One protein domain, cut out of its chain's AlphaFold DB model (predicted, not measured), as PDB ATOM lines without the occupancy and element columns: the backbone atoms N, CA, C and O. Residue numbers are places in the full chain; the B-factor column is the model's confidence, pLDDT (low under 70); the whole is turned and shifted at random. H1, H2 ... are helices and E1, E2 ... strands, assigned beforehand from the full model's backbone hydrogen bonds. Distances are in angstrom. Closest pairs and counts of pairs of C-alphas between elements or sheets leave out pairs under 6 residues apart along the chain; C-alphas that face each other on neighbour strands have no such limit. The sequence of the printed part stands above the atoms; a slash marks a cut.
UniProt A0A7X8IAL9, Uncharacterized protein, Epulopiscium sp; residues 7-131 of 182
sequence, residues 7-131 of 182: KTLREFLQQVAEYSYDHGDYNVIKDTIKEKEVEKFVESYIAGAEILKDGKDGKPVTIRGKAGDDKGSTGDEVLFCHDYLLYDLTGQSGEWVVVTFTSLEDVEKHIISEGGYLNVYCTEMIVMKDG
ATOM      1  N   LYS A   7      -1.431  51.720 -37.228       93.69
ATOM      2  CA  LYS A   7      -0.242  51.614 -38.082       93.69
ATOM      3  C   LYS A   7      -0.632  51.083 -39.444       93.69
ATOM      4  O   LYS A   7      -1.557  50.289 -39.556       93.69
ATOM      5  N   THR A   8       0.090  51.465 -40.477       96.62
ATOM      6  CA  THR A   8       0.077  50.725 -41.738       96.62
ATOM      7  C   THR A   8       0.817  49.392 -41.577       96.62
ATOM      8  O   THR A   8       1.674  49.247 -40.698       96.62
ATOM      9  N   LEU A   9       0.524  48.409 -42.430       96.31
ATOM     10  CA  LEU A   9       1.261  47.144 -42.482       96.31
ATOM     11  C   LEU A   9       2.768  47.389 -42.658       96.31
ATOM     12  O   LEU A   9       3.582  46.715 -42.027       96.31
ATOM     13  N   ARG A  10       3.140  48.386 -43.469       96.44
ATOM     14  CA  ARG A  10       4.533  48.804 -43.657       96.44
ATOM     15  C   ARG A  10       5.168  49.299 -42.363       96.44
ATOM     16  O   ARG A  10       6.241  48.826 -42.014       96.44
ATOM     17  N   GLU A  11       4.517  50.219 -41.653       95.75
ATOM     18  CA  GLU A  11       5.025  50.741 -40.375       95.75
ATOM     19  C   GLU A  11       5.164  49.629 -39.331       95.75
ATOM     20  O   GLU A  11       6.145  49.595 -38.593       95.75
ATOM     21  N   PHE A  12       4.213  48.691 -39.282       95.00
ATOM     22  CA  PHE A  12       4.301  47.521 -38.410       95.00
ATOM     23  C   PHE A  12       5.518  46.646 -38.745       95.00
ATOM     24  O   PHE A  12       6.324  46.356 -37.861       95.00
ATOM     25  N   LEU A  13       5.681  46.252 -40.014       93.62
ATOM     26  CA  LEU A  13       6.801  45.412 -40.450       93.62
ATOM     27  C   LEU A  13       8.147  46.125 -40.303       93.62
ATOM     28  O   LEU A  13       9.147  45.470 -40.034       93.62
ATOM     29  N   GLN A  14       8.176  47.450 -40.439       93.56
ATOM     30  CA  GLN A  14       9.372  48.247 -40.198       93.56
ATOM     31  C   GLN A  14       9.792  48.192 -38.726       93.56
ATOM     32  O   GLN A  14      10.962  47.949 -38.454       93.56
ATOM     33  N   GLN A  15       8.852  48.322 -37.780       91.88
ATOM     34  CA  GLN A  15       9.160  48.182 -36.350       91.88
ATOM     35  C   GLN A  15       9.664  46.780 -36.000       91.88
ATOM     36  O   GLN A  15      10.615  46.645 -35.234       91.88
ATOM     37  N   VAL A  16       9.054  45.742 -36.583       90.06
ATOM     38  CA  VAL A  16       9.534  44.357 -36.452       90.06
ATOM     39  C   VAL A  16      10.965  44.236 -36.977       90.06
ATOM     40  O   VAL A  16      11.833  43.746 -36.267       90.06
ATOM     41  N   ALA A  17      11.230  44.727 -38.188       88.50
ATOM     42  CA  ALA A  17      12.537  44.629 -38.830       88.50
ATOM     43  C   ALA A  17      13.636  45.379 -38.070       88.50
ATOM     44  O   ALA A  17      14.738  44.862 -37.909       88.50
ATOM     45  N   GLU A  18      13.347  46.602 -37.622       88.31
ATOM     46  CA  GLU A  18      14.278  47.422 -36.848       88.31
ATOM     47  C   GLU A  18      14.622  46.736 -35.528       88.31
ATOM     48  O   GLU A  18      15.801  46.583 -35.213       88.31
ATOM     49  N   TYR A  19      13.605  46.251 -34.809       87.25
ATOM     50  CA  TYR A  19      13.810  45.548 -33.551       87.25
ATOM     51  C   TYR A  19      14.613  44.264 -33.739       87.25
ATOM     52  O   TYR A  19      15.588  44.061 -33.022       87.25
ATOM     53  N   SER A  20      14.270  43.435 -34.727       82.69
ATOM     54  CA  SER A  20      15.022  42.210 -35.004       82.69
ATOM     55  C   SER A  20      16.437  42.482 -35.519       82.69
ATOM     56  O   SER A  20      17.328  41.680 -35.274       82.69
ATOM     57  N   TYR A  21      16.701  43.599 -36.202       80.88
ATOM     58  CA  TYR A  21      18.073  43.973 -36.567       80.88
ATOM     59  C   TYR A  21      18.912  44.337 -35.331       80.88
ATOM     60  O   TYR A  21      20.086  43.971 -35.246       80.88
ATOM     61  N   ASP A  22      18.318  45.065 -34.384       82.00
ATOM     62  CA  ASP A  22      19.007  45.529 -33.177       82.00
ATOM     63  C   ASP A  22      19.174  44.413 -32.128       82.00
ATOM     64  O   ASP A  22      20.209  44.357 -31.456       82.00
ATOM     65  N   HIS A  23      18.190  43.512 -32.026       77.50
ATOM     66  CA  HIS A  23      18.051  42.544 -30.929       77.50
ATOM     67  C   HIS A  23      17.959  41.078 -31.362       77.50
ATOM     68  O   HIS A  23      18.138  40.199 -30.522       77.50
ATOM     69  N   GLY A  24      17.635  40.809 -32.625       65.12
ATOM     70  CA  GLY A  24      17.389  39.460 -33.126       65.12
ATOM     71  C   GLY A  24      18.656  38.733 -33.571       65.12
ATOM     72  O   GLY A  24      19.712  39.333 -33.802       65.12
ATOM     73  N   ASP A  25      18.518  37.420 -33.754       53.88
ATOM     74  CA  ASP A  25      19.583  36.502 -34.178       53.88
ATOM     75  C   ASP A  25      19.760  36.495 -35.709       53.88
ATOM     76  O   ASP A  25      19.834  35.476 -36.403       53.88
ATOM     77  N   TYR A  26      19.780  37.690 -36.302       49.16
ATOM     78  CA  TYR A  26      20.099  37.806 -37.709       49.16
ATOM     79  C   TYR A  26      21.588  37.499 -37.904       49.16
ATOM     80  O   TYR A  26      22.461  38.327 -37.646       49.16
ATOM     81  N   ASN A  27      21.866  36.383 -38.583       40.38
ATOM     82  CA  ASN A  27      23.059  36.192 -39.424       40.38
ATOM     83  C   ASN A  27      23.161  37.242 -40.566       40.38
ATOM     84  O   ASN A  27      23.796  37.007 -41.598       40.38
ATOM     85  N   VAL A  28      22.534  38.416 -40.425       44.75
ATOM     86  CA  VAL A  28      22.887  39.609 -41.180       44.75
ATOM     87  C   VAL A  28      24.235  40.020 -40.631       44.75
ATOM     88  O   VAL A  28      24.364  40.578 -39.545       44.75
ATOM     89  N   ILE A  29      25.267  39.692 -41.398       40.78
ATOM     90  CA  ILE A  29      26.592  40.270 -41.248       40.78
ATOM     91  C   ILE A  29      26.381  41.775 -41.022       40.78
ATOM     92  O   ILE A  29      25.926  42.465 -41.935       40.78
ATOM     93  N   LYS A  30      26.702  42.280 -39.821       52.03
ATOM     94  CA  LYS A  30      26.637  43.705 -39.427       52.03
ATOM     95  C   LYS A  30      27.582  44.614 -40.252       52.03
ATOM     96  O   LYS A  30      27.943  45.698 -39.814       52.03
ATOM     97  N   ASP A  31      27.984  44.174 -41.448       51.59
ATOM     98  CA  ASP A  31      28.742  44.918 -42.460       51.59
ATOM     99  C   ASP A  31      27.827  45.700 -43.427       51.59
ATOM    100  O   ASP A  31      28.310  46.328 -44.374       51.59
ATOM    101  N   THR A  32      26.503  45.674 -43.235       60.97
ATOM    102  CA  THR A  32      25.525  46.381 -44.078       60.97
ATOM    103  C   THR A  32      24.870  47.568 -43.363       60.97
ATOM    104  O   THR A  32      24.800  47.644 -42.141       60.97
ATOM    105  N   ILE A  33      24.396  48.530 -44.159       81.56
ATOM    106  CA  ILE A  33      23.673  49.727 -43.703       81.56
ATOM    107  C   ILE A  33      22.281  49.289 -43.215       81.56
ATOM    108  O   ILE A  33      21.505  48.796 -44.038       81.56
ATOM    109  N   LYS A  34      21.979  49.468 -41.917       84.00
ATOM    110  CA  LYS A  34      20.733  49.041 -41.241       84.00
ATOM    111  C   LYS A  34      19.483  49.344 -42.060       84.00
ATOM    112  O   LYS A  34      18.672  48.457 -42.307       84.00
ATOM    113  N   GLU A  35      19.371  50.571 -42.554       87.00
ATOM    114  CA  GLU A  35      18.214  51.054 -43.305       87.00
ATOM    115  C   GLU A  35      17.931  50.195 -44.545       87.00
ATOM    116  O   GLU A  35      16.776  49.929 -44.861       87.00
ATOM    117  N   LYS A  36      18.977  49.700 -45.222       85.69
ATOM    118  CA  LYS A  36      18.821  48.850 -46.410       85.69
ATOM    119  C   LYS A  36      18.356  47.442 -46.068       85.69
ATOM    120  O   LYS A  36      17.675  46.821 -46.875       85.69
ATOM    121  N   GLU A  37      18.771  46.904 -44.926       84.75
ATOM    122  CA  GLU A  37      18.337  45.571 -44.494       84.75
ATOM    123  C   GLU A  37      16.888  45.606 -44.012       84.75
ATOM    124  O   GLU A  37      16.092  44.762 -44.418       84.75
ATOM    125  N   VAL A  38      16.522  46.647 -43.258       88.88
ATOM    126  CA  VAL A  38      15.132  46.930 -42.878       88.88
ATOM    127  C   VAL A  38      14.249  47.083 -44.118       88.88
ATOM    128  O   VAL A  38      13.210  46.434 -44.215       88.88
ATOM    129  N   GLU A  39      14.673  47.874 -45.107       90.00
ATOM    130  CA  GLU A  39      13.926  48.062 -46.357       90.00
ATOM    131  C   GLU A  39      13.717  46.734 -47.101       90.00
ATOM    132  O   GLU A  39      12.580  46.381 -47.417       90.00
ATOM    133  N   LYS A  40      14.781  45.944 -47.301       87.62
ATOM    134  CA  LYS A  40      14.685  44.624 -47.952       87.62
ATOM    135  C   LYS A  40      13.753  43.672 -47.213       87.62
ATOM    136  O   LYS A  40      13.017  42.926 -47.862       87.62
ATOM    137  N   PHE A  41      13.810  43.657 -45.881       88.19
ATOM    138  CA  PHE A  41      12.905  42.853 -45.067       88.19
ATOM    139  C   PHE A  41      11.461  43.268 -45.339       88.19
ATOM    140  O   PHE A  41      10.648  42.447 -45.757       88.19
ATOM    141  N   VAL A  42      11.155  44.556 -45.183       91.31
ATOM    142  CA  VAL A  42       9.798  45.086 -45.341       91.31
ATOM    143  C   VAL A  42       9.255  44.785 -46.740       91.31
ATOM    144  O   VAL A  42       8.140  44.280 -46.875       91.31
ATOM    145  N   GLU A  43      10.047  45.011 -47.787       89.75
ATOM    146  CA  GLU A  43       9.657  44.712 -49.171       89.75
ATOM    147  C   GLU A  43       9.401  43.221 -49.414       89.75
ATOM    148  O   GLU A  43       8.444  42.864 -50.100       89.75
ATOM    149  N   SER A  44      10.214  42.346 -48.816       88.00
ATOM    150  CA  SER A  44      10.079  40.894 -48.976       88.00
ATOM    151  C   SER A  44       8.840  40.331 -48.273       88.00
ATOM    152  O   SER A  44       8.385  39.243 -48.627       88.00
ATOM    153  N   TYR A  45       8.310  41.040 -47.274       90.19
ATOM    154  CA  TYR A  45       7.223  40.561 -46.418       90.19
ATOM    155  C   TYR A  45       5.867  41.181 -46.764       90.19
ATOM    156  O   TYR A  45       4.855  40.493 -46.631       90.19
ATOM    157  N   ILE A  46       5.827  42.436 -47.239       94.38
ATOM    158  CA  ILE A  46       4.572  43.134 -47.570       94.38
ATOM    159  C   ILE A  46       3.757  42.364 -48.607       94.38
ATOM    160  O   ILE A  46       2.583  42.092 -48.367       94.38
ATOM    161  N   ALA A  47       4.366  42.006 -49.741       90.12
ATOM    162  CA  ALA A  47       3.625  41.418 -50.855       90.12
ATOM    163  C   ALA A  47       2.959  40.096 -50.450       90.12
ATOM    164  O   ALA A  47       1.816  39.837 -50.820       90.12
ATOM    165  N   GLY A  48       3.646  39.291 -49.637       91.00
ATOM    166  CA  GLY A  48       3.174  37.991 -49.170       91.00
ATOM    167  C   GLY A  48       2.214  38.043 -47.982       91.00
ATOM    168  O   GLY A  48       1.793  36.980 -47.523       91.00
ATOM    169  N   ALA A  49       1.886  39.229 -47.463       94.56
ATOM    170  CA  ALA A  49       0.974  39.387 -46.339       94.56
ATOM    171  C   ALA A  49      -0.486  39.140 -46.751       94.56
ATOM    172  O   ALA A  49      -0.958  39.588 -47.791       94.56
ATOM    173  N   GLU A  50      -1.227  38.456 -45.889       95.31
ATOM    174  CA  GLU A  50      -2.666  38.257 -45.983       95.31
ATOM    175  C   GLU A  50      -3.304  38.708 -44.664       95.31
ATOM    176  O   GLU A  50      -3.202  38.039 -43.628       95.31
ATOM    177  N   ILE A  51      -3.964  39.866 -44.700       95.44
ATOM    178  CA  ILE A  51      -4.669  40.428 -43.544       95.44
ATOM    179  C   ILE A  51      -6.046  39.772 -43.451       95.44
ATOM    180  O   ILE A  51      -6.964  40.081 -44.211       95.44
ATOM    181  N   LEU A  52      -6.196  38.859 -42.494       95.38
ATOM    182  CA  LEU A  52      -7.454  38.155 -42.240       95.38
ATOM    183  C   LEU A  52      -8.387  38.984 -41.349       95.38
ATOM    184  O   LEU A  52      -9.609  38.934 -41.503       95.38
ATOM    185  N   LYS A  53      -7.808  39.724 -40.398       95.94
ATOM    186  CA  LYS A  53      -8.502  40.679 -39.527       95.94
ATOM    187  C   LYS A  53      -7.582  41.857 -39.229       95.94
ATOM    188  O   LYS A  53      -6.432  41.656 -38.853       95.94
ATOM    189  N   ASP A  54      -8.111  43.065 -39.374       94.75
ATOM    190  CA  ASP A  54      -7.364  44.327 -39.335       94.75
ATOM    191  C   ASP A  54      -7.311  44.991 -37.952       94.75
ATOM    192  O   ASP A  54      -6.603  45.974 -37.774       94.75
ATOM    193  N   GLY A  55      -8.045  44.484 -36.962       93.38
ATOM    194  CA  GLY A  55      -8.090  45.091 -35.631       93.38
ATOM    195  C   GLY A  55      -9.276  46.040 -35.393       93.38
ATOM    196  O   GLY A  55      -9.515  46.522 -34.283       93.38
ATOM    197  N   LYS A  56     -10.013  46.393 -36.454       94.25
ATOM    198  CA  LYS A  56     -10.951  47.516 -36.409       94.25
ATOM    199  C   LYS A  56     -12.083  47.278 -35.410       94.25
ATOM    200  O   LYS A  56     -12.602  46.169 -35.277       94.25
ATOM    201  N   ASP A  57     -12.496  48.354 -34.741       91.12
ATOM    202  CA  ASP A  57     -13.531  48.354 -33.699       91.12
ATOM    203  C   ASP A  57     -13.174  47.486 -32.470       91.12
ATOM    204  O   ASP A  57     -14.066  46.993 -31.780       91.12
ATOM    205  N   GLY A  58     -11.877  47.289 -32.194       87.12
ATOM    206  CA  GLY A  58     -11.395  46.488 -31.060       87.12
ATOM    207  C   GLY A  58     -11.484  44.975 -31.289       87.12
ATOM    208  O   GLY A  58     -11.561  44.203 -30.333       87.12
ATOM    209  N   LYS A  59     -11.559  44.534 -32.549       92.62
ATOM    210  CA  LYS A  59     -11.551  43.109 -32.915       92.62
ATOM    211  C   LYS A  59     -10.116  42.604 -33.010       92.62
ATOM    212  O   LYS A  59      -9.275  43.364 -33.423       92.62
ATOM    213  N   PRO A  60      -9.823  41.317 -32.786       93.12
ATOM    214  CA  PRO A  60      -8.458  40.803 -32.918       93.12
ATOM    215  C   PRO A  60      -7.831  41.081 -34.292       93.12
ATOM    216  O   PRO A  60      -8.497  40.886 -35.313       93.12
ATOM    217  N   VAL A  61      -6.547  41.435 -34.316       94.75
ATOM    218  CA  VAL A  61      -5.705  41.410 -35.516       94.75
ATOM    219  C   VAL A  61      -5.314  39.960 -35.806       94.75
ATOM    220  O   VAL A  61      -5.015  39.167 -34.908       94.75
ATOM    221  N   THR A  62      -5.363  39.577 -37.078       95.56
ATOM    222  CA  THR A  62      -4.834  38.296 -37.542       95.56
ATOM    223  C   THR A  62      -4.251  38.483 -38.929       95.56
ATOM    224  O   THR A  62      -4.979  38.799 -39.872       95.56
ATOM    225  N   ILE A  63      -2.947  38.274 -39.044       94.94
ATOM    226  CA  ILE A  63      -2.196  38.387 -40.293       94.94
ATOM    227  C   ILE A  63      -1.380  37.117 -40.437       94.94
ATOM    228  O   ILE A  63      -0.871  36.594 -39.449       94.94
ATOM    229  N   ARG A  64      -1.250  36.622 -41.656       94.12
ATOM    230  CA  ARG A  64      -0.270  35.594 -41.991       94.12
ATOM    231  C   ARG A  64       0.456  36.010 -43.250       94.12
ATOM    232  O   ARG A  64      -0.104  36.744 -44.056       94.12
ATOM    233  N   GLY A  65       1.654  35.506 -43.456       92.25
ATOM    234  CA  GLY A  65       2.343  35.731 -44.709       92.25
ATOM    235  C   GLY A  65       3.514  34.800 -44.903       92.25
ATOM    236  O   GLY A  65       3.848  33.987 -44.041       92.25
ATOM    237  N   LYS A  66       4.124  34.922 -46.076       91.12
ATOM    238  CA  LYS A  66       5.347  34.216 -46.427       91.12
ATOM    239  C   LYS A  66       6.277  35.149 -47.179       91.12
ATOM    240  O   LYS A  66       5.868  35.760 -48.165       91.12
ATOM    241  N   ALA A  67       7.517  35.250 -46.715       87.00
ATOM    242  CA  ALA A  67       8.527  36.074 -47.362       87.00
ATOM    243  C   ALA A  67       8.744  35.641 -48.824       87.00
ATOM    244  O   ALA A  67       8.885  34.451 -49.117       87.00
ATOM    245  N   GLY A  68       8.769  36.611 -49.739       86.38
ATOM    246  CA  GLY A  68       8.964  36.386 -51.174       86.38
ATOM    247  C   GLY A  68       7.760  35.794 -51.921       86.38
ATOM    248  O   GLY A  68       7.881  35.525 -53.115       86.38
ATOM    249  N   ASP A  69       6.623  35.585 -51.252       91.62
ATOM    250  CA  ASP A  69       5.341  35.290 -51.906       91.62
ATOM    251  C   ASP A  69       4.608  36.599 -52.263       91.62
ATOM    252  O   ASP A  69       4.970  37.676 -51.789       91.62
ATOM    253  N   ASP A  70       3.566  36.506 -53.090       90.50
ATOM    254  CA  ASP A  70       2.705  37.635 -53.456       90.50
ATOM    255  C   ASP A  70       1.224  37.254 -53.297       90.50
ATOM    256  O   ASP A  70       0.679  36.394 -53.997       90.50
ATOM    257  N   LYS A  71       0.574  37.895 -52.327       88.50
ATOM    258  CA  LYS A  71      -0.857  37.818 -52.008       88.50
ATOM    259  C   LYS A  71      -1.586  39.130 -52.311       88.50
ATOM    260  O   LYS A  71      -2.799  39.193 -52.116       88.50
ATOM    261  N   GLY A  72      -0.884  40.137 -52.836       87.06
ATOM    262  CA  GLY A  72      -1.453  41.407 -53.278       87.06
ATOM    263  C   GLY A  72      -1.518  42.510 -52.222       87.06
ATOM    264  O   GLY A  72      -2.174  43.521 -52.480       87.06
ATOM    265  N   SER A  73      -0.869  42.346 -51.065       93.88
ATOM    266  CA  SER A  73      -0.788  43.420 -50.070       93.88
ATOM    267  C   SER A  73       0.150  44.547 -50.514       93.88
ATOM    268  O   SER A  73       1.182  44.300 -51.138       93.88
ATOM    269  N   THR A  74      -0.209  45.799 -50.212       93.75
ATOM    270  CA  THR A  74       0.522  46.993 -50.695       93.75
ATOM    271  C   THR A  74       1.406  47.637 -49.630       93.75
ATOM    272  O   THR A  74       2.351  48.364 -49.951       93.75
ATOM    273  N   GLY A  75       1.120  47.360 -48.359       94.56
ATOM    274  CA  GLY A  75       1.760  47.970 -47.203       94.56
ATOM    275  C   GLY A  75       0.985  49.159 -46.634       94.56
ATOM    276  O   GLY A  75       1.307  49.575 -45.525       94.56
ATOM    277  N   ASP A  76      -0.017  49.683 -47.348       96.69
ATOM    278  CA  ASP A  76      -0.842  50.827 -46.923       96.69
ATOM    279  C   ASP A  76      -2.055  50.404 -46.080       96.69
ATOM    280  O   ASP A  76      -2.798  51.244 -45.564       96.69
ATOM    281  N   GLU A  77      -2.295  49.100 -45.960       96.38
ATOM    282  CA  GLU A  77      -3.388  48.558 -45.171       96.38
ATOM    283  C   GLU A  77      -3.232  48.943 -43.704       96.38
ATOM    284  O   GLU A  77      -2.162  48.803 -43.115       96.38
ATOM    285  N   VAL A  78      -4.318  49.429 -43.109       96.25
ATOM    286  CA  VAL A  78      -4.312  49.936 -41.738       96.25
ATOM    287  C   VAL A  78      -4.611  48.807 -40.759       96.25
ATOM    288  O   VAL A  78      -5.600  48.091 -40.904       96.25
ATOM    289  N   LEU A  79      -3.773  48.707 -39.737       95.75
ATOM    290  CA  LEU A  79      -3.859  47.801 -38.606       95.75
ATOM    291  C   LEU A  79      -4.187  48.594 -37.338       95.75
ATOM    292  O   LEU A  79      -3.567  49.622 -37.054       95.75
ATOM    293  N   PHE A  80      -5.142  48.092 -36.559       95.25
ATOM    294  CA  PHE A  80      -5.503  48.627 -35.249       95.25
ATOM    295  C   PHE A  80      -4.888  47.735 -34.160       95.25
ATOM    296  O   PHE A  80      -5.491  46.771 -33.694       95.25
ATOM    297  N   CYS A  81      -3.651  48.039 -33.784       92.19
ATOM    298  CA  CYS A  81      -2.816  47.289 -32.852       92.19
ATOM    299  C   CYS A  81      -3.200  47.571 -31.388       92.19
ATOM    300  O   CYS A  81      -2.541  48.359 -30.710       92.19
ATOM    301  N   HIS A  82      -4.270  46.947 -30.897       91.25
ATOM    302  CA  HIS A  82      -4.686  47.004 -29.490       91.25
ATOM    303  C   HIS A  82      -4.335  45.719 -28.727       91.25
ATOM    304  O   HIS A  82      -4.104  44.673 -29.333       91.25
ATOM    305  N   ASP A  83      -4.350  45.797 -27.396       93.75
ATOM    306  CA  ASP A  83      -4.036  44.683 -26.494       93.75
ATOM    307  C   ASP A  83      -2.619  44.147 -26.746       93.75
ATOM    308  O   ASP A  83      -1.671  44.931 -26.737       93.75
ATOM    309  N   TYR A  84      -2.457  42.839 -26.958       94.81
ATOM    310  CA  TYR A  84      -1.164  42.197 -27.160       94.81
ATOM    311  C   TYR A  84      -1.113  41.512 -28.521       94.81
ATOM    312  O   TYR A  84      -1.813  40.530 -28.746       94.81
ATOM    313  N   LEU A  85      -0.276  41.997 -29.430       94.75
ATOM    314  CA  LEU A  85       0.000  41.342 -30.704       94.75
ATOM    315  C   LEU A  85       1.272  40.517 -30.545       94.75
ATOM    316  O   LEU A  85       2.303  41.068 -30.177       94.75
ATOM    317  N   LEU A  86       1.208  39.225 -30.846       93.38
ATOM    318  CA  LEU A  86       2.389  38.374 -30.947       93.38
ATOM    319  C   LEU A  86       2.698  38.151 -32.427       93.38
ATOM    320  O   LEU A  86       1.881  37.575 -33.149       93.38
ATOM    321  N   TYR A  87       3.850  38.654 -32.857       91.88
ATOM    322  CA  TYR A  87       4.485  38.340 -34.130       91.88
ATOM    323  C   TYR A  87       5.396  37.130 -33.954       91.88
ATOM    324  O   TYR A  87       6.126  37.040 -32.966       91.88
ATOM    325  N   ASP A  88       5.372  36.241 -34.938       87.44
ATOM    326  CA  ASP A  88       6.218  35.058 -34.999       87.44
ATOM    327  C   ASP A  88       6.675  34.804 -36.436       87.44
ATOM    328  O   ASP A  88       5.857  34.825 -37.361       87.44
ATOM    329  N   LEU A  89       7.976  34.557 -36.596       81.75
ATOM    330  CA  LEU A  89       8.619  34.124 -37.828       81.75
ATOM    331  C   LEU A  89       9.256  32.739 -37.671       81.75
ATOM    332  O   LEU A  89      10.118  32.501 -36.820       81.75
ATOM    333  N   THR A  90       8.946  31.864 -38.627       72.69
ATOM    334  CA  THR A  90       9.613  30.570 -38.787       72.69
ATOM    335  C   THR A  90      10.743  30.673 -39.820       72.69
ATOM    336  O   THR A  90      10.518  30.698 -41.035       72.69
ATOM    337  N   GLY A  91      11.995  30.711 -39.358       64.50
ATOM    338  CA  GLY A  91      13.165  30.962 -40.211       64.50
ATOM    339  C   GLY A  91      13.390  29.922 -41.315       64.50
ATOM    340  O   GLY A  91      13.896  30.263 -42.381       64.50
ATOM    341  N   GLN A  92      12.961  28.669 -41.121       67.81
ATOM    342  CA  GLN A  92      13.127  27.611 -42.131       67.81
ATOM    343  C   GLN A  92      12.218  27.779 -43.357       67.81
ATOM    344  O   GLN A  92      12.583  27.359 -44.455       67.81
ATOM    345  N   SER A  93      11.024  28.353 -43.183       74.50
ATOM    346  CA  SER A  93      10.012  28.428 -44.245       74.50
ATOM    347  C   SER A  93       9.763  29.855 -44.745       74.50
ATOM    348  O   SER A  93       9.216  30.028 -45.838       74.50
ATOM    349  N   GLY A  94      10.164  30.863 -43.960       78.56
ATOM    350  CA  GLY A  94       9.833  32.267 -44.190       78.56
ATOM    351  C   GLY A  94       8.362  32.595 -43.919       78.56
ATOM    352  O   GLY A  94       7.917  33.689 -44.269       78.56
ATOM    353  N   GLU A  95       7.593  31.657 -43.357       87.69
ATOM    354  CA  GLU A  95       6.215  31.884 -42.926       87.69
ATOM    355  C   GLU A  95       6.197  32.641 -41.603       87.69
ATOM    356  O   GLU A  95       6.944  32.314 -40.675       87.69
ATOM    357  N   TRP A  96       5.312  33.628 -41.525       89.31
ATOM    358  CA  TRP A  96       5.124  34.468 -40.353       89.31
ATOM    359  C   TRP A  96       3.642  34.701 -40.070       89.31
ATOM    360  O   TRP A  96       2.785  34.600 -40.957       89.31
ATOM    361  N   VAL A  97       3.333  35.018 -38.817       92.06
ATOM    362  CA  VAL A  97       1.967  35.258 -38.350       92.06
ATOM    363  C   VAL A  97       1.938  36.370 -37.306       92.06
ATOM    364  O   VAL A  97       2.899  36.581 -36.572       92.06
ATOM    365  N   VAL A  98       0.814  37.079 -37.239       93.62
ATOM    366  CA  VAL A  98       0.486  38.035 -36.179       93.62
ATOM    367  C   VAL A  98      -0.876  37.677 -35.614       93.62
ATOM    368  O   VAL A  98      -1.843  37.558 -36.372       93.62
ATOM    369  N   VAL A  99      -0.968  37.537 -34.293       93.50
ATOM    370  CA  VAL A  99      -2.223  37.227 -33.594       93.50
ATOM    371  C   VAL A  99      -2.394  38.138 -32.382       93.50
ATOM    372  O   VAL A  99      -1.457  38.329 -31.612       93.50
ATOM    373  N   THR A 100      -3.601  38.679 -32.197       94.62
ATOM    374  CA  THR A 100      -3.964  39.410 -30.974       94.62
ATOM    375  C   THR A 100      -4.421  38.476 -29.856       94.62
ATOM    376  O   THR A 100      -5.300  37.633 -30.050       94.62
ATOM    377  N   PHE A 101      -3.909  38.734 -28.660       93.88
ATOM    378  CA  PHE A 101      -4.328  38.179 -27.382       93.88
ATOM    379  C   PHE A 101      -4.881  39.288 -26.487       93.88
ATOM    380  O   PHE A 101      -4.373  40.407 -26.463       93.88
ATOM    381  N   THR A 102      -5.920  38.964 -25.720       91.25
ATOM    382  CA  THR A 102      -6.622  39.927 -24.854       91.25
ATOM    383  C   THR A 102      -6.096  39.953 -23.420       91.25
ATOM    384  O   THR A 102      -6.587  40.723 -22.597       91.25
ATOM    385  N   SER A 103      -5.142  39.084 -23.078       92.81
ATOM    386  CA  SER A 103      -4.564  39.019 -21.738       92.81
ATOM    387  C   SER A 103      -3.085  38.655 -21.786       92.81
ATOM    388  O   SER A 103      -2.646  37.915 -22.666       92.81
ATOM    389  N   LEU A 104      -2.328  39.162 -20.810       92.00
ATOM    390  CA  LEU A 104      -0.911  38.840 -20.652       92.00
ATOM    391  C   LEU A 104      -0.702  37.334 -20.443       92.00
ATOM    392  O   LEU A 104       0.166  36.744 -21.070       92.00
ATOM    393  N   GLU A 105      -1.553  36.715 -19.621       92.38
ATOM    394  CA  GLU A 105      -1.498  35.283 -19.314       92.38
ATOM    395  C   GLU A 105      -1.638  34.421 -20.580       92.38
ATOM    396  O   GLU A 105      -0.945  33.415 -20.731       92.38
ATOM    397  N   ASP A 106      -2.510  34.812 -21.513       91.06
ATOM    398  CA  ASP A 106      -2.680  34.073 -22.765       91.06
ATOM    399  C   ASP A 106      -1.460  34.213 -23.679       91.06
ATOM    400  O   ASP A 106      -1.057  33.228 -24.294       91.06
ATOM    401  N   VAL A 107      -0.840  35.397 -23.737       92.00
ATOM    402  CA  VAL A 107       0.406  35.612 -24.494       92.00
ATOM    403  C   VAL A 107       1.533  34.758 -23.920       92.00
ATOM    404  O   VAL A 107       2.207  34.055 -24.669       92.00
ATOM    405  N   GLU A 108       1.714  34.777 -22.597       91.94
ATOM    406  CA  GLU A 108       2.763  34.015 -21.910       91.94
ATOM    407  C   GLU A 108       2.639  32.518 -22.187       91.94
ATOM    408  O   GLU A 108       3.633  31.878 -22.525       91.94
ATOM    409  N   LYS A 109       1.413  31.974 -22.127       88.56
ATOM    410  CA  LYS A 109       1.139  30.570 -22.461       88.56
ATOM    411  C   LYS A 109       1.573  30.203 -23.876       88.56
ATOM    412  O   LYS A 109       2.025  29.082 -24.067       88.56
ATOM    413  N   HIS A 110       1.425  31.107 -24.847       87.00
ATOM    414  CA  HIS A 110       1.852  30.854 -26.226       87.00
ATOM    415  C   HIS A 110       3.372  30.937 -26.355       87.00
ATOM    416  O   HIS A 110       3.972  29.995 -26.864       87.00
ATOM    417  N   ILE A 111       4.000  31.983 -25.801       88.06
ATOM    418  CA  ILE A 111       5.464  32.166 -25.818       88.06
ATOM    419  C   ILE A 111       6.203  30.906 -25.346       88.06
ATOM    420  O   ILE A 111       7.208  30.522 -25.945       88.06
ATOM    421  N   ILE A 112       5.712  30.261 -24.284       87.44
ATOM    422  CA  ILE A 112       6.351  29.073 -23.698       87.44
ATOM    423  C   ILE A 112       5.759  27.746 -24.185       87.44
ATOM    424  O   ILE A 112       6.170  26.703 -23.689       87.44
ATOM    425  N   SER A 113       4.807  27.747 -25.125       81.50
ATOM    426  CA  SER A 113       4.126  26.525 -25.574       81.50
ATOM    427  C   SER A 113       5.042  25.567 -26.355       81.50
ATOM    428  O   SER A 113       6.073  25.966 -26.894       81.50
ATOM    429  N   GLU A 114       4.659  24.283 -26.420       65.25
ATOM    430  CA  GLU A 114       5.395  23.221 -27.135       65.25
ATOM    431  C   GLU A 114       4.911  22.969 -28.576       65.25
ATOM    432  O   GLU A 114       5.483  22.136 -29.275       65.25
ATOM    433  N   GLY A 115       3.842  23.627 -29.041       60.03
ATOM    434  CA  GLY A 115       3.263  23.286 -30.339       60.03
ATOM    435  C   GLY A 115       2.270  24.296 -30.900       60.03
ATOM    436  O   GLY A 115       1.568  24.983 -30.166       60.03
ATOM    437  N   GLY A 116       2.189  24.320 -32.232       59.34
ATOM    438  CA  GLY A 116       1.425  25.299 -33.008       59.34
ATOM    439  C   GLY A 116       2.324  26.376 -33.618       59.34
ATOM    440  O   GLY A 116       3.534  26.363 -33.417       59.34
ATOM    441  N   TYR A 117       1.729  27.298 -34.373       52.94
ATOM    442  CA  TYR A 117       2.354  28.602 -34.605       52.94
ATOM    443  C   TYR A 117       2.471  29.306 -33.242       52.94
ATOM    444  O   TYR A 117       1.549  29.152 -32.439       52.94
ATOM    445  N   LEU A 118       3.535  30.077 -32.996       62.03
ATOM    446  CA  LEU A 118       3.837  30.790 -31.745       62.03
ATOM    447  C   LEU A 118       4.391  29.874 -30.641       62.03
ATOM    448  O   LEU A 118       3.711  29.628 -29.648       62.03
ATOM    449  N   ASN A 119       5.604  29.341 -30.806       66.81
ATOM    450  CA  ASN A 119       6.232  28.480 -29.799       66.81
ATOM    451  C   ASN A 119       7.740  28.749 -29.622       66.81
ATOM    452  O   ASN A 119       8.369  29.534 -30.331       66.81
ATOM    453  N   VAL A 120       8.350  28.081 -28.647       63.88
ATOM    454  CA  VAL A 120       9.758  28.289 -28.279       63.88
ATOM    455  C   VAL A 120      10.777  27.908 -29.376       63.88
ATOM    456  O   VAL A 120      11.904  28.389 -29.323       63.88
ATOM    457  N   TYR A 121      10.399  27.153 -30.410       65.31
ATOM    458  CA  TYR A 121      11.247  26.845 -31.576       65.31
ATOM    459  C   TYR A 121      11.215  27.922 -32.668       65.31
ATOM    460  O   TYR A 121      11.916  27.818 -33.674       65.31
ATOM    461  N   CYS A 122      10.379  28.948 -32.515       67.31
ATOM    462  CA  CYS A 122      10.282  30.020 -33.494       67.31
ATOM    463  C   CYS A 122      11.562  30.854 -33.540       67.31
ATOM    464  O   CYS A 122      12.147  31.126 -32.494       67.31
ATOM    465  N   THR A 123      11.978  31.270 -34.735       70.00
ATOM    466  CA  THR A 123      13.241  31.997 -34.926       70.00
ATOM    467  C   THR A 123      13.172  33.382 -34.303       70.00
ATOM    468  O   THR A 123      14.092  33.785 -33.614       70.00
ATOM    469  N   GLU A 124      12.049  34.075 -34.481       79.56
ATOM    470  CA  GLU A 124      11.845  35.404 -33.914       79.56
ATOM    471  C   GLU A 124      10.438  35.486 -33.321       79.56
ATOM    472  O   GLU A 124       9.466  35.113 -33.981       79.56
ATOM    473  N   MET A 125      10.321  35.989 -32.090       86.88
ATOM    474  CA  MET A 125       9.037  36.286 -31.456       86.88
ATOM    475  C   MET A 125       9.054  37.697 -30.883       86.88
ATOM    476  O   MET A 125       9.896  38.019 -30.049       86.88
ATOM    477  N   ILE A 126       8.086  38.520 -31.284       90.50
ATOM    478  CA  ILE A 126       7.966  39.905 -30.820       90.50
ATOM    479  C   ILE A 126       6.559  40.127 -30.296       90.50
ATOM    480  O   ILE A 126       5.574  39.861 -30.984       90.50
ATOM    481  N   VAL A 127       6.460  40.670 -29.086       93.31
ATOM    482  CA  VAL A 127       5.188  41.125 -28.528       93.31
ATOM    483  C   VAL A 127       5.087  42.629 -28.701       93.31
ATOM    484  O   VAL A 127       6.005  43.360 -28.341       93.31
ATOM    485  N   MET A 128       3.953  43.110 -29.199       93.81
ATOM    486  CA  MET A 128       3.580  44.518 -29.139       93.81
ATOM    487  C   MET A 128       2.376  44.690 -28.226       93.81
ATOM    488  O   MET A 128       1.330  44.086 -28.456       93.81
ATOM    489  N   LYS A 129       2.502  45.549 -27.217       93.56
ATOM    490  CA  LYS A 129       1.398  45.972 -26.364       93.56
ATOM    491  C   LYS A 129       0.898  47.337 -26.816       93.56
ATOM    492  O   LYS A 129       1.653  48.305 -26.785       93.56
ATOM    493  N   ASP A 130      -0.361  47.414 -27.236       92.25
ATOM    494  CA  ASP A 130      -0.990  48.656 -27.708       92.25
ATOM    495  C   ASP A 130      -0.135  49.400 -28.761       92.25
ATOM    496  O   ASP A 130       0.022  50.624 -28.731       92.25
ATOM    497  N   GLY A 131       0.450  48.640 -29.692       89.94
ATOM    498  CA  GLY A 131       1.271  49.169 -30.784       89.94
ATOM    499  C   GLY A 131       2.692  49.593 -30.393       89.94
ATOM    500  O   GLY A 131       3.363  50.243 -31.196       89.94
TER     501      GLY A 131
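This is residues 7 to 131 of the 182 residues of an uncharacterized protein of Epulopiscium sp (UniProt A0A7X8IAL9). A twisted sheet of five strands has the long helix H1 crossing over one face and the short helix H3 running along E4 on the opposite face. H2 packs on H1, antiparallel to it but steeply tilted, and only its last residues, 44 to 46, graze the sheet; the short strand E3 lies outside the sheet, paired with residues 7 to 8. The printed part has 125 residues with three named helices and six named strands, in the order H1 H2 E1 E2 E3 E4 E5 H3 E6, and its class is mixed, helices and strands. The sheet's order is E1 - E2 - E5 - E4 - E6, all antiparallel. The whole is compact and rounded, with a radius of gyration of the C-alphas of 13.9 A and spans of 40 by 31 by 23 A.

H1 takes residues 9 to 23, 20.9 A long, and begins at C-alpha 9, (1.261, 47.144, -42.482). H2 follows at residues 34 to 46, 18.3 A long. Then come E1, residues 49 to 54, 12.0 A, and E2, residues 61 to 66, 17.1 A. E3 is residues 78 to 80, 6.7 A. E4, residues 84 to 90, measures 19.7 A, and E5, residues 95 to 101, 19.8 A. H3 is residues 104 to 111, 10.6 A. E6, residues 124 to 129, 16.7 A, ends at C-alpha 129, (1.398, 45.972, -26.364).

In the sheet, E1 and E6 are edge strands. The hairpin E1 and E2 has N 50 and O 64 at 2.7 A, within hydrogen-bond range; between E2 and E5, N 98 and O 63 are at 2.8 A. The hairpin E4 and E5 has N 101 and O 84 at 2.8 A, and E4 and E6 have N 85 and O 128 at 2.8 A. H1 is on the sheet at a height of 9.8 A, over E4 and E6 and only just not over E2, where 2 of its C-alphas fall; it runs across the strands, at 69 degrees to E4 on the local plane. The closest C-alphas of H1 and E6 are those of Val 16 and Ile 126, 7.3 A apart. H2 touches H1, with Ala 17 and Val 38 the closest C-alphas at 5.3 A, at a steep tilt of 45 degrees, opposite ways. H3, at a height of 9.2 A, lies over E4 and along the strands, at 1 degrees to E4 on the local plane; the C-alphas of Tyr 84 and Val 107 are their closest, 7.3 A. E3 pairs with no named strand. In H1, H2 and H3 every O i to N i+4 pair is within hydrogen-bond range.

The two farthest C-alphas, those of Asp 31 and Asp 57, are 43.3 A apart. The printed part has no cut. The links E2 to E3 and H3 to E6 are long. The mean pLDDT of the printed part is 85.1; residues 24 to 32, 91 to 92 and 114 to 122 are under 70.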